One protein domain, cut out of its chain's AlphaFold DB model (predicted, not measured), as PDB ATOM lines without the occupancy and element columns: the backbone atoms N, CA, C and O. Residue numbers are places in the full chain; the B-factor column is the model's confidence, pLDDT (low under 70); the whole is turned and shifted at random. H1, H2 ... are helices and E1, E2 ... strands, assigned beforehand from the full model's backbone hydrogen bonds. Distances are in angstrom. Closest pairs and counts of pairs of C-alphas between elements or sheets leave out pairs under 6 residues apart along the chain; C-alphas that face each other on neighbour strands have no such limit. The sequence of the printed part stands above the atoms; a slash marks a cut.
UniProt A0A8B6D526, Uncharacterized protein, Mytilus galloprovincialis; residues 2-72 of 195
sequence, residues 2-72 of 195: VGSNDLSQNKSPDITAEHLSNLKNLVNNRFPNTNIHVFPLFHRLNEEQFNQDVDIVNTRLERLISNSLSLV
ATOM      1  N   VAL A   2     -38.340  42.752 -42.994       70.06
ATOM      2  CA  VAL A   2     -37.748  41.616 -42.263       70.06
ATOM      3  C   VAL A   2     -38.322  40.316 -42.831       70.06
ATOM      4  O   VAL A   2     -39.538  40.251 -43.015       70.06
ATOM      5  N   GLY A   3     -37.490  39.318 -43.144       87.56
ATOM      6  CA  GLY A   3     -37.941  38.001 -43.621       87.56
ATOM      7  C   GLY A   3     -37.276  37.539 -44.922       87.56
ATOM      8  O   GLY A   3     -36.056  37.473 -45.008       87.56
ATOM      9  N   SER A   4     -38.058  37.224 -45.961       89.69
ATOM     10  CA  SER A   4     -37.551  36.603 -47.203       89.69
ATOM     11  C   SER A   4     -36.427  37.387 -47.900       89.69
ATOM     12  O   SER A   4     -35.524  36.792 -48.488       89.69
ATOM     13  N   ASN A   5     -36.448  38.720 -47.831       91.38
ATOM     14  CA  ASN A   5     -35.403  39.550 -48.439       91.38
ATOM     15  C   ASN A   5     -34.106  39.571 -47.620       91.38
ATOM     16  O   ASN A   5     -33.047  39.748 -48.212       91.38
ATOM     17  N   ASP A   6     -34.165  39.353 -46.303       91.44
ATOM     18  CA  ASP A   6     -32.963  39.212 -45.474       91.44
ATOM     19  C   ASP A   6     -32.192  37.950 -45.864       91.44
ATOM     20  O   ASP A   6     -30.989  38.013 -46.117       91.44
ATOM     21  N   LEU A   7     -32.909  36.832 -46.009       92.81
ATOM     22  CA  LEU A   7     -32.340  35.567 -46.475       92.81
ATOM     23  C   LEU A   7     -31.759  35.703 -47.891       92.81
ATOM     24  O   LEU A   7     -30.659  35.236 -48.163       92.81
ATOM     25  N   SER A   8     -32.441  36.439 -48.776       89.88
ATOM     26  CA  SER A   8     -31.945  36.705 -50.142       89.88
ATOM     27  C   SER A   8     -30.653  37.524 -50.175       89.88
ATOM     28  O   SER A   8     -29.927  37.496 -51.161       89.88
ATOM     29  N   GLN A   9     -30.386  38.293 -49.118       90.31
ATOM     30  CA  GLN A   9     -29.174  39.090 -48.947       90.31
ATOM     31  C   GLN A   9     -28.090  38.323 -48.173       90.31
ATOM     32  O   GLN A   9     -27.172  38.941 -47.635       90.31
ATOM     33  N   ASN A  10     -28.188  36.989 -48.109       87.94
ATOM     34  CA  ASN A  10     -27.275  36.094 -47.397       87.94
ATOM     35  C   ASN A  10     -27.174  36.372 -45.887       87.94
ATOM     36  O   ASN A  10     -26.156  36.065 -45.263       87.94
ATOM     37  N   LYS A  11     -28.210  36.956 -45.268       92.12
ATOM     38  CA  LYS A  11     -28.269  36.997 -43.802       92.12
ATOM     39  C   LYS A  11     -28.588  35.604 -43.281       92.12
ATOM     40  O   LYS A  11     -29.458  34.923 -43.816       92.12
ATOM     41  N   SER A  12     -27.917  35.215 -42.199       95.06
ATOM     42  CA  SER A  12     -28.177  33.934 -41.540       95.06
ATOM     43  C   SER A  12     -29.655  33.812 -41.126       95.06
ATOM     44  O   SER A  12     -30.247  34.802 -40.659       95.06
ATOM     45  N   PRO A  13     -30.262  32.613 -41.243       94.50
ATOM     46  CA  PRO A  13     -31.610  32.364 -40.742       94.50
ATOM     47  C   PRO A  13     -31.736  32.641 -39.238       94.50
ATOM     48  O   PRO A  13     -32.771  33.144 -38.801       94.50
ATOM     49  N   ASP A  14     -30.680  32.423 -38.447       93.56
ATOM     50  CA  ASP A  14     -30.700  32.722 -37.010       93.56
ATOM     51  C   ASP A  14     -30.820  34.231 -36.741       93.56
ATOM     52  O   ASP A  14     -31.664  34.648 -35.949       93.56
ATOM     53  N   ILE A  15     -30.055  35.057 -37.465       93.81
ATOM     54  CA  ILE A  15     -30.128  36.526 -37.364       93.81
ATOM     55  C   ILE A  15     -31.513  37.019 -37.804       93.81
ATOM     56  O   ILE A  15     -32.113  37.891 -37.177       93.81
ATOM     57  N   THR A  16     -32.054  36.440 -38.877       94.44
ATOM     58  CA  THR A  16     -33.389  36.791 -39.379       94.44
ATOM     59  C   THR A  16     -34.477  36.460 -38.349       94.44
ATOM     60  O   THR A  16     -35.366  37.278 -38.098       94.44
ATOM     61  N   ALA A  17     -34.393  35.295 -37.701       93.50
ATOM     62  CA  ALA A  17     -35.305  34.908 -36.628       93.50
ATOM     63  C   ALA A  17     -35.161  35.802 -35.382       93.50
ATOM     64  O   ALA A  17     -36.165  36.175 -34.768       93.50
ATOM     65  N   GLU A  18     -33.936  36.192 -35.027       94.12
ATOM     66  CA  GLU A  18     -33.671  37.128 -33.934       94.12
ATOM     67  C   GLU A  18     -34.302  38.500 -34.205       94.12
ATOM     68  O   GLU A  18     -34.996  39.043 -33.345       94.12
ATOM     69  N   HIS A  19     -34.163  39.034 -35.422       93.44
ATOM     70  CA  HIS A  19     -34.812  40.286 -35.813       93.44
ATOM     71  C   HIS A  19     -36.341  40.226 -35.683       93.44
ATOM     72  O   HIS A  19     -36.953  41.191 -35.220       93.44
ATOM     73  N   LEU A  20     -36.967  39.099 -36.039       92.50
ATOM     74  CA  LEU A  20     -38.408  38.896 -35.847       92.50
ATOM     75  C   LEU A  20     -38.792  38.870 -34.359       92.50
ATOM     76  O   LEU A  20     -39.791  39.480 -33.972       92.50
ATOM     77  N   SER A  21     -37.986  38.219 -33.515       93.44
ATOM     78  CA  SER A  21     -38.170  38.214 -32.056       93.44
ATOM     79  C   SER A  21     -38.054  39.621 -31.461       93.44
ATOM     80  O   SER A  21     -38.912  40.059 -30.692       93.44
ATOM     81  N   ASN A  22     -37.043  40.381 -31.883       94.06
ATOM     82  CA  ASN A  22     -36.834  41.757 -31.441       94.06
ATOM     83  C   ASN A  22     -37.983  42.672 -31.882       94.06
ATOM     84  O   ASN A  22     -38.465  43.477 -31.084       94.06
ATOM     85  N   LEU A  23     -38.489  42.501 -33.108       92.75
ATOM     86  CA  LEU A  23     -39.662  43.227 -33.596       92.75
ATOM     87  C   LEU A  23     -40.912  42.909 -32.763       92.75
ATOM     88  O   LEU A  23     -41.620  43.832 -32.359       92.75
ATOM     89  N   LYS A  24     -41.161  41.629 -32.451       93.19
ATOM     90  CA  LYS A  24     -42.247  41.214 -31.547       93.19
ATOM     91  C   LYS A  24     -42.133  41.925 -30.197       93.19
ATOM     92  O   LYS A  24     -43.114  42.499 -29.726       93.19
ATOM     93  N   ASN A  25     -40.956  41.887 -29.575       93.94
ATOM     94  CA  ASN A  25     -40.733  42.485 -28.258       93.94
ATOM     95  C   ASN A  25     -40.948  44.000 -28.287       93.94
ATOM     96  O   ASN A  25     -41.615  44.545 -27.411       93.94
ATOM     97  N   LEU A  26     -40.463  44.675 -29.330       95.44
ATOM     98  CA  LEU A  26     -40.667  46.109 -29.515       95.44
ATOM     99  C   LEU A  26     -42.153  46.466 -29.654       95.44
ATOM    100  O   LEU A  26     -42.614  47.414 -29.017       95.44
ATOM    101  N   VAL A  27     -42.913  45.703 -30.448       94.62
ATOM    102  CA  VAL A  27     -44.358  45.920 -30.608       94.62
ATOM    103  C   VAL A  27     -45.096  45.666 -29.297       94.62
ATOM    104  O   VAL A  27     -45.892  46.510 -28.903       94.62
ATOM    105  N   ASN A  28     -44.796  44.577 -28.584       93.81
ATOM    106  CA  ASN A  28     -45.426  44.275 -27.295       93.81
ATOM    107  C   ASN A  28     -45.119  45.341 -26.231       93.81
ATOM    108  O   ASN A  28     -45.998  45.699 -25.454       93.81
ATOM    109  N   ASN A  29     -43.898  45.880 -26.208       95.69
ATOM    110  CA  ASN A  29     -43.520  46.925 -25.256       95.69
ATOM    111  C   ASN A  29     -44.229  48.252 -25.551       95.69
ATOM    112  O   ASN A  29     -44.645  48.953 -24.633       95.69
ATOM    113  N   ARG A  30     -44.362  48.612 -26.835       97.25
ATOM    114  CA  ARG A  30     -44.960  49.889 -27.248       97.25
ATOM    115  C   ARG A  30     -46.488  49.842 -27.310       97.25
ATOM    116  O   ARG A  30     -47.140  50.850 -27.056       97.25
ATOM    117  N   PHE A  31     -47.049  48.690 -27.657       96.12
ATOM    118  CA  PHE A  31     -48.476  48.466 -27.854       96.12
ATOM    119  C   PHE A  31     -48.906  47.152 -27.172       96.12
ATOM    120  O   PHE A  31     -49.202  46.168 -27.851       96.12
ATOM    121  N   PRO A  32     -48.965  47.117 -25.829       93.94
ATOM    122  CA  PRO A  32     -49.162  45.878 -25.065       93.94
ATOM    123  C   PRO A  32     -50.508  45.184 -25.309       93.94
ATOM    124  O   PRO A  32     -50.637  43.989 -25.063       93.94
ATOM    125  N   ASN A  33     -51.501  45.915 -25.820       93.06
ATOM    126  CA  ASN A  33     -52.834  45.388 -26.118       93.06
ATOM    127  C   ASN A  33     -52.999  44.953 -27.587       93.06
ATOM    128  O   ASN A  33     -54.101  44.600 -28.003       93.06
ATOM    129  N   THR A  34     -51.936  45.015 -28.393       93.12
ATOM    130  CA  THR A  34     -51.986  44.662 -29.814       93.12
ATOM    131  C   THR A  34     -51.740  43.172 -30.012       93.12
ATOM    132  O   THR A  34     -50.746  42.622 -29.544       93.12
ATOM    133  N   ASN A  35     -52.612  42.533 -30.792       91.81
ATOM    134  CA  ASN A  35     -52.385  41.181 -31.287       91.81
ATOM    135  C   ASN A  35     -51.598  41.228 -32.599       91.81
ATOM    136  O   ASN A  35     -52.002  41.875 -33.565       91.81
ATOM    137  N   ILE A  36     -50.476  40.520 -32.634       93.00
ATOM    138  CA  ILE A  36     -49.597  40.409 -33.791       93.00
ATOM    139  C   ILE A  36     -49.990  39.156 -34.578       93.00
ATOM    140  O   ILE A  36     -50.048  38.046 -34.044       93.00
ATOM    141  N   HIS A  37     -50.244  39.328 -35.871       91.81
ATOM    142  CA  HIS A  37     -50.508  38.236 -36.802       91.81
ATOM    143  C   HIS A  37     -49.379  38.186 -37.826       91.81
ATOM    144  O   HIS A  37     -49.156  39.160 -38.543       91.81
ATOM    145  N   VAL A  38     -48.655  37.069 -37.880       92.12
ATOM    146  CA  VAL A  38     -47.482  36.916 -38.751       92.12
ATOM    147  C   VAL A  38     -47.712  35.763 -39.716       92.12
ATOM    148  O   VAL A  38     -48.163  34.693 -39.310       92.12
ATOM    149  N   PHE A  39     -47.398  35.974 -40.990       92.25
ATOM    150  CA  PHE A  39     -47.313  34.879 -41.951       92.25
ATOM    151  C   PHE A  39     -45.961  34.175 -41.823       92.25
ATOM    152  O   PHE A  39     -44.945  34.863 -41.697       92.25
ATOM    153  N   PRO A  40     -45.921  32.834 -41.889       92.38
ATOM    154  CA  PRO A  40     -44.662  32.145 -42.118       92.38
ATOM    155  C   PRO A  40     -44.073  32.616 -43.453       92.38
ATOM    156  O   PRO A  40     -44.807  32.989 -44.374       92.38
ATOM    157  N   LEU A  41     -42.749  32.601 -43.564       92.62
ATOM    158  CA  LEU A  41     -42.081  32.861 -44.830       92.62
ATOM    159  C   LEU A  41     -42.470  31.779 -45.842       92.62
ATOM    160  O   LEU A  41     -42.583  30.599 -45.495       92.62
ATOM    161  N   PHE A  42     -42.689  32.197 -47.086       91.56
ATOM    162  CA  PHE A  42     -43.038  31.296 -48.178       91.56
ATOM    163  C   PHE A  42     -41.786  30.710 -48.820       91.56
ATOM    164  O   PHE A  42     -40.766  31.393 -48.958       91.56
ATOM    165  N   HIS A  43     -41.896  29.458 -49.256       91.50
ATOM    166  CA  HIS A  43     -40.886  28.839 -50.106       91.50
ATOM    167  C   HIS A  43     -40.832  29.509 -51.482       91.50
ATOM    168  O   HIS A  43     -41.810  30.087 -51.966       91.50
ATOM    169  N   ARG A  44     -39.677  29.403 -52.133       90.81
ATOM    170  CA  ARG A  44     -39.407  29.857 -53.496       90.81
ATOM    171  C   ARG A  44     -39.221  28.688 -54.448       90.81
ATOM    172  O   ARG A  44     -38.841  27.585 -54.049       90.81
ATOM    173  N   LEU A  45     -39.511  28.922 -55.728       89.44
ATOM    174  CA  LEU A  45     -39.439  27.867 -56.737       89.44
ATOM    175  C   LEU A  45     -37.982  27.561 -57.041       89.44
ATOM    176  O   LEU A  45     -37.248  28.438 -57.477       89.44
ATOM    177  N   ASN A  46     -37.613  26.287 -56.925       87.88
ATOM    178  CA  ASN A  46     -36.291  25.784 -57.301       87.88
ATOM    179  C   ASN A  46     -35.118  26.424 -56.515       87.88
ATOM    180  O   ASN A  46     -33.983  26.352 -56.974       87.88
ATOM    181  N   GLU A  47     -35.365  27.013 -55.338       91.25
ATOM    182  CA  GLU A  47     -34.325  27.533 -54.433       91.25
ATOM    183  C   GLU A  47     -34.236  26.659 -53.168       91.25
ATOM    184  O   GLU A  47     -34.736  27.017 -52.105       91.25
ATOM    185  N   GLU A  48     -33.631  25.475 -53.283       91.75
ATOM    186  CA  GLU A  48     -33.608  24.484 -52.194       91.75
ATOM    187  C   GLU A  48     -32.949  25.016 -50.914       91.75
ATOM    188  O   GLU A  48     -33.552  24.943 -49.846       91.75
ATOM    189  N   GLN A  49     -31.759  25.617 -51.025       94.00
ATOM    190  CA  GLN A  49     -31.053  26.176 -49.867       94.00
ATOM    191  C   GLN A  49     -31.863  27.287 -49.185       94.00
ATOM    192  O   GLN A  49     -31.995  27.300 -47.965       94.00
ATOM    193  N   PHE A  50     -32.465  28.184 -49.972       94.12
ATOM    194  CA  PHE A  50     -33.329  29.238 -49.440       94.12
ATOM    195  C   PHE A  50     -34.525  28.650 -48.685       94.12
ATOM    196  O   PHE A  50     -34.896  29.144 -47.623       94.12
ATOM    197  N   ASN A  51     -35.132  27.586 -49.215       92.81
ATOM    198  CA  ASN A  51     -36.277  26.936 -48.586       92.81
ATOM    199  C   ASN A  51     -35.900  26.242 -47.271       92.81
ATOM    200  O   ASN A  51     -36.667  26.323 -46.315       92.81
ATOM    201  N   GLN A  52     -34.702  25.654 -47.185       94.62
ATOM    202  CA  GLN A  52     -34.165  25.133 -45.924       94.62
ATOM    203  C   GLN A  52     -33.983  26.255 -44.888       94.62
ATOM    204  O   GLN A  52     -34.395  26.109 -43.737       94.62
ATOM    205  N   ASP A  53     -33.441  27.405 -45.297       95.62
ATOM    206  CA  ASP A  53     -33.287  28.564 -44.409       95.62
ATOM    207  C   ASP A  53     -34.647  29.120 -43.961       95.62
ATOM    208  O   ASP A  53     -34.837  29.473 -42.792       95.62
ATOM    209  N   VAL A  54     -35.630  29.147 -44.866       94.31
ATOM    210  CA  VAL A  54     -37.024  29.487 -44.555       94.31
ATOM    211  C   VAL A  54     -37.608  28.536 -43.513       94.31
ATOM    212  O   VAL A  54     -38.241  29.009 -42.569       94.31
ATOM    213  N   ASP A  55     -37.383  27.228 -43.631       94.00
ATOM    214  CA  ASP A  55     -37.876  26.240 -42.665       94.00
ATOM    215  C   ASP A  55     -37.261  26.444 -41.278       94.00
ATOM    216  O   ASP A  55     -37.967  26.359 -40.265       94.00
ATOM    217  N   ILE A  56     -35.973  26.799 -41.212       95.19
ATOM    218  CA  ILE A  56     -35.304  27.165 -39.959       95.19
ATOM    219  C   ILE A  56     -35.978  28.398 -39.346       95.19
ATOM    220  O   ILE A  56     -36.383  28.358 -38.180       95.19
ATOM    221  N   VAL A  57     -36.151  29.479 -40.116       95.44
ATOM    222  CA  VAL A  57     -36.792  30.713 -39.626       95.44
ATOM    223  C   VAL A  57     -38.228  30.448 -39.177       95.44
ATOM    224  O   VAL A  57     -38.617  30.882 -38.093       95.44
ATOM    225  N   ASN A  58     -39.011  29.707 -39.959       94.06
ATOM    226  CA  ASN A  58     -40.395  29.374 -39.635       94.06
ATOM    227  C   ASN A  58     -40.488  28.519 -38.367       94.06
ATOM    228  O   ASN A  58     -41.300  28.820 -37.495       94.06
ATOM    229  N   THR A  59     -39.600  27.536 -38.194       94.62
ATOM    230  CA  THR A  59     -39.510  26.739 -36.959       94.62
ATOM    231  C   THR A  59     -39.209  27.621 -35.744       94.62
ATOM    232  O   THR A  59     -39.759  27.419 -34.658       94.62
ATOM    233  N   ARG A  60     -38.340  28.630 -35.891       93.88
ATOM    234  CA  ARG A  60     -38.071  29.601 -34.819       93.88
ATOM    235  C   ARG A  60     -39.277  30.498 -34.556       93.88
ATOM    236  O   ARG A  60     -39.606  30.722 -33.395       93.88
ATOM    237  N   LEU A  61     -39.951  30.965 -35.602       92.81
ATOM    238  CA  LEU A  61     -41.150  31.791 -35.498       92.81
ATOM    239  C   LEU A  61     -42.292  31.052 -34.785       92.81
ATOM    240  O   LEU A  61     -42.982  31.650 -33.961       92.81
ATOM    241  N   GLU A  62     -42.456  29.750 -35.024       93.19
ATOM    242  CA  GLU A  62     -43.427  28.916 -34.306       93.19
ATOM    243  C   GLU A  62     -43.176  28.897 -32.793       93.19
ATOM    244  O   GLU A  62     -44.122  28.956 -32.008       93.19
ATOM    245  N   ARG A  63     -41.910  28.910 -32.362       94.12
ATOM    246  CA  ARG A  63     -41.544  28.994 -30.936       94.12
ATOM    247  C   ARG A  63     -41.832  30.365 -30.320       94.12
ATOM    248  O   ARG A  63     -41.866  30.479 -29.099       94.12
ATOM    249  N   LEU A  64     -42.032  31.403 -31.137       90.81
ATOM    250  CA  LEU A  64     -42.379  32.751 -30.678       90.81
ATOM    251  C   LEU A  64     -43.889  32.957 -30.505       90.81
ATOM    252  O   LEU A  64     -44.283  34.029 -30.033       90.81
ATOM    253  N   ILE A  65     -44.727  31.983 -30.875       93.00
ATOM    254  CA  ILE A  65     -46.183  32.057 -30.704       93.00
ATOM    255  C   ILE A  65     -46.521  32.260 -29.221       93.00
ATOM    256  O   ILE A  65     -45.973  31.612 -28.334       93.00
ATOM    257  N   SER A  66     -47.420  33.201 -28.950       91.12
ATOM    258  CA  SER A  66     -47.874  33.554 -27.603       91.12
ATOM    259  C   SER A  66     -49.278  34.155 -27.660       91.12
ATOM    260  O   SER A  66     -49.817  34.365 -28.740       91.12
ATOM    261  N   ASN A  67     -49.870  34.518 -26.522       86.69
ATOM    262  CA  ASN A  67     -51.202  35.143 -26.518       86.69
ATOM    263  C   ASN A  67     -51.273  36.412 -27.390       86.69
ATOM    264  O   ASN A  67     -52.269  36.621 -28.072       86.69
ATOM    265  N   SER A  68     -50.200  37.211 -27.426       88.50
ATOM    266  CA  SER A  68     -50.102  38.415 -28.264       88.50
ATOM    267  C   SER A  68     -49.549  38.176 -29.673       88.50
ATOM    268  O   SER A  68     -49.478  39.119 -30.454       88.50
ATOM    269  N   LEU A  69     -49.135  36.954 -30.032       92.69
ATOM    270  CA  LEU A  69     -48.599  36.650 -31.363       92.69
ATOM    271  C   LEU A  69     -49.152  35.332 -31.883       92.69
ATOM    272  O   LEU A  69     -48.911  34.275 -31.309       92.69
ATOM    273  N   SER A  70     -49.809  35.381 -33.037       92.19
ATOM    274  CA  SER A  70     -50.304  34.187 -33.715       92.19
ATOM    275  C   SER A  70     -49.805  34.097 -35.147       92.19
ATOM    276  O   SER A  70     -49.627  35.105 -35.834       92.19
ATOM    277  N   LEU A  71     -49.605  32.863 -35.591       92.00
ATOM    278  CA  LEU A  71     -49.151  32.560 -36.935       92.00
ATOM    279  C   LEU A  71     -50.356  32.300 -37.845       92.00
ATOM    280  O   LEU A  71     -51.239  31.509 -37.506       92.00
ATOM    281  N   VAL A  72     -50.403  32.971 -38.992       91.00
ATOM    282  CA  VAL A  72     -51.445  32.779 -40.006       91.00
ATOM    283  C   VAL A  72     -50.931  31.766 -41.018       91.00
ATOM    284  O   VAL A  72     -50.160  32.102 -41.913       91.00
TER     285      VAL A  72
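AT A GLANCE: This is residues 2 to 72 of the 195 residues of an uncharacterized protein of Mytilus galloprovincialis (UniProt A0A8B6D526). Two long helices, H2 and H3, lie partly side by side and run the same way, offset along their length; the short helix H1 packs where H2 begins, touching both, and a small ribbon of two parallel strands, E1 and E2, lies near the last turns of H3. After H2 the chain folds back through E1 and residues 39 to 47, runs along H3, and folds back again into E2. The printed part has 71 residues with three named helices and two named strands, in the order H1, H2, E1, H3, E2, and its sheet, in the order E1, E2, is all parallel. The class is mostly helix, and the whole is compact, with a radius of gyration of the C-alphas of 12.5 A. The C-alphas span 40 by 20 by 16 A along their three main axes, only just a rod.

HOW THE PARTS SIT: H1, residues 4 to 8, and H2, residues 13 to 30, only just touch, and only at the corner by their tight link, with 3 pairs of C-alphas within 8 A. H2 touches H1 with residues 13 to 16 alone, and the closest C-alphas, those of Asp 6 and Thr 16, are 6.6 A apart. H3, residues 48 to 63, touches H1 with residues 50 to 54 alone; the closest C-alphas, those of Leu 7 and Phe 50, are 7.1 A apart. H2 touches H3 with residues 13 to 21 alone, and the closest C-alphas are those of Ala 17 and Val 57, 5.4 A apart. These two helices run the same way at a shallow tilt of 34 degrees, only just short of steep. E1, residues 36 to 38, and E2, residues 69 to 71, are parallel neighbours, with 24 degrees between their directions. The C-alphas of Ile 36 and Leu 69 face each other at 4.6 A, and N 70 and O 36 at 2.9 A and N 38 and O 70 at 3.0 A are within hydrogen-bond range. E1, H3 and E2 form a strand-helix-strand unit, two parallel neighbour strands with a helix between them along the chain, and its crossover is right-handed. The closest C-alphas of H3 and E2, those of Glu 62 and Leu 71, are 7.3 A apart. The closest C-alphas of H2 and E1, those of Lys 24 and Ile 36, are 7.7 A apart. H1 is apart from E1 and E2. In H1, H2 and H3 every O i to N i+4 pair is within hydrogen-bond range.

IN THESE COORDINATES: H1 begins at C-alpha 4, at (-37.551, 36.603, -47.203), and spans residues 4 to 8. H2 follows at residues 13 to 30 and is 25.8 A from first to last C-alpha; it ends at C-alpha 30, at (-44.960, 49.889, -27.248). E1 holds residues 36 to 38. H3 holds residues 48 to 63, 23.1 A from first to last C-alpha. E2, residues 69 to 71, ends at C-alpha 71, at (-49.151, 32.560, -36.935).

THE WHOLE: The two C-alphas farthest apart, those of Asn 33 and Asn 46, are 40.4 A apart, and the C-alphas of Val 2 and Val 72, the first and last printed residues, are 16.5 A apart. The printed part has no cut. The links H1 to H2, H2 to E1 and H3 to E2 are tight, the link from E1 to H3 is short with 9 residues, and no link is long. The mean pLDDT of the printed part is 92.4, and no printed residue is under 70.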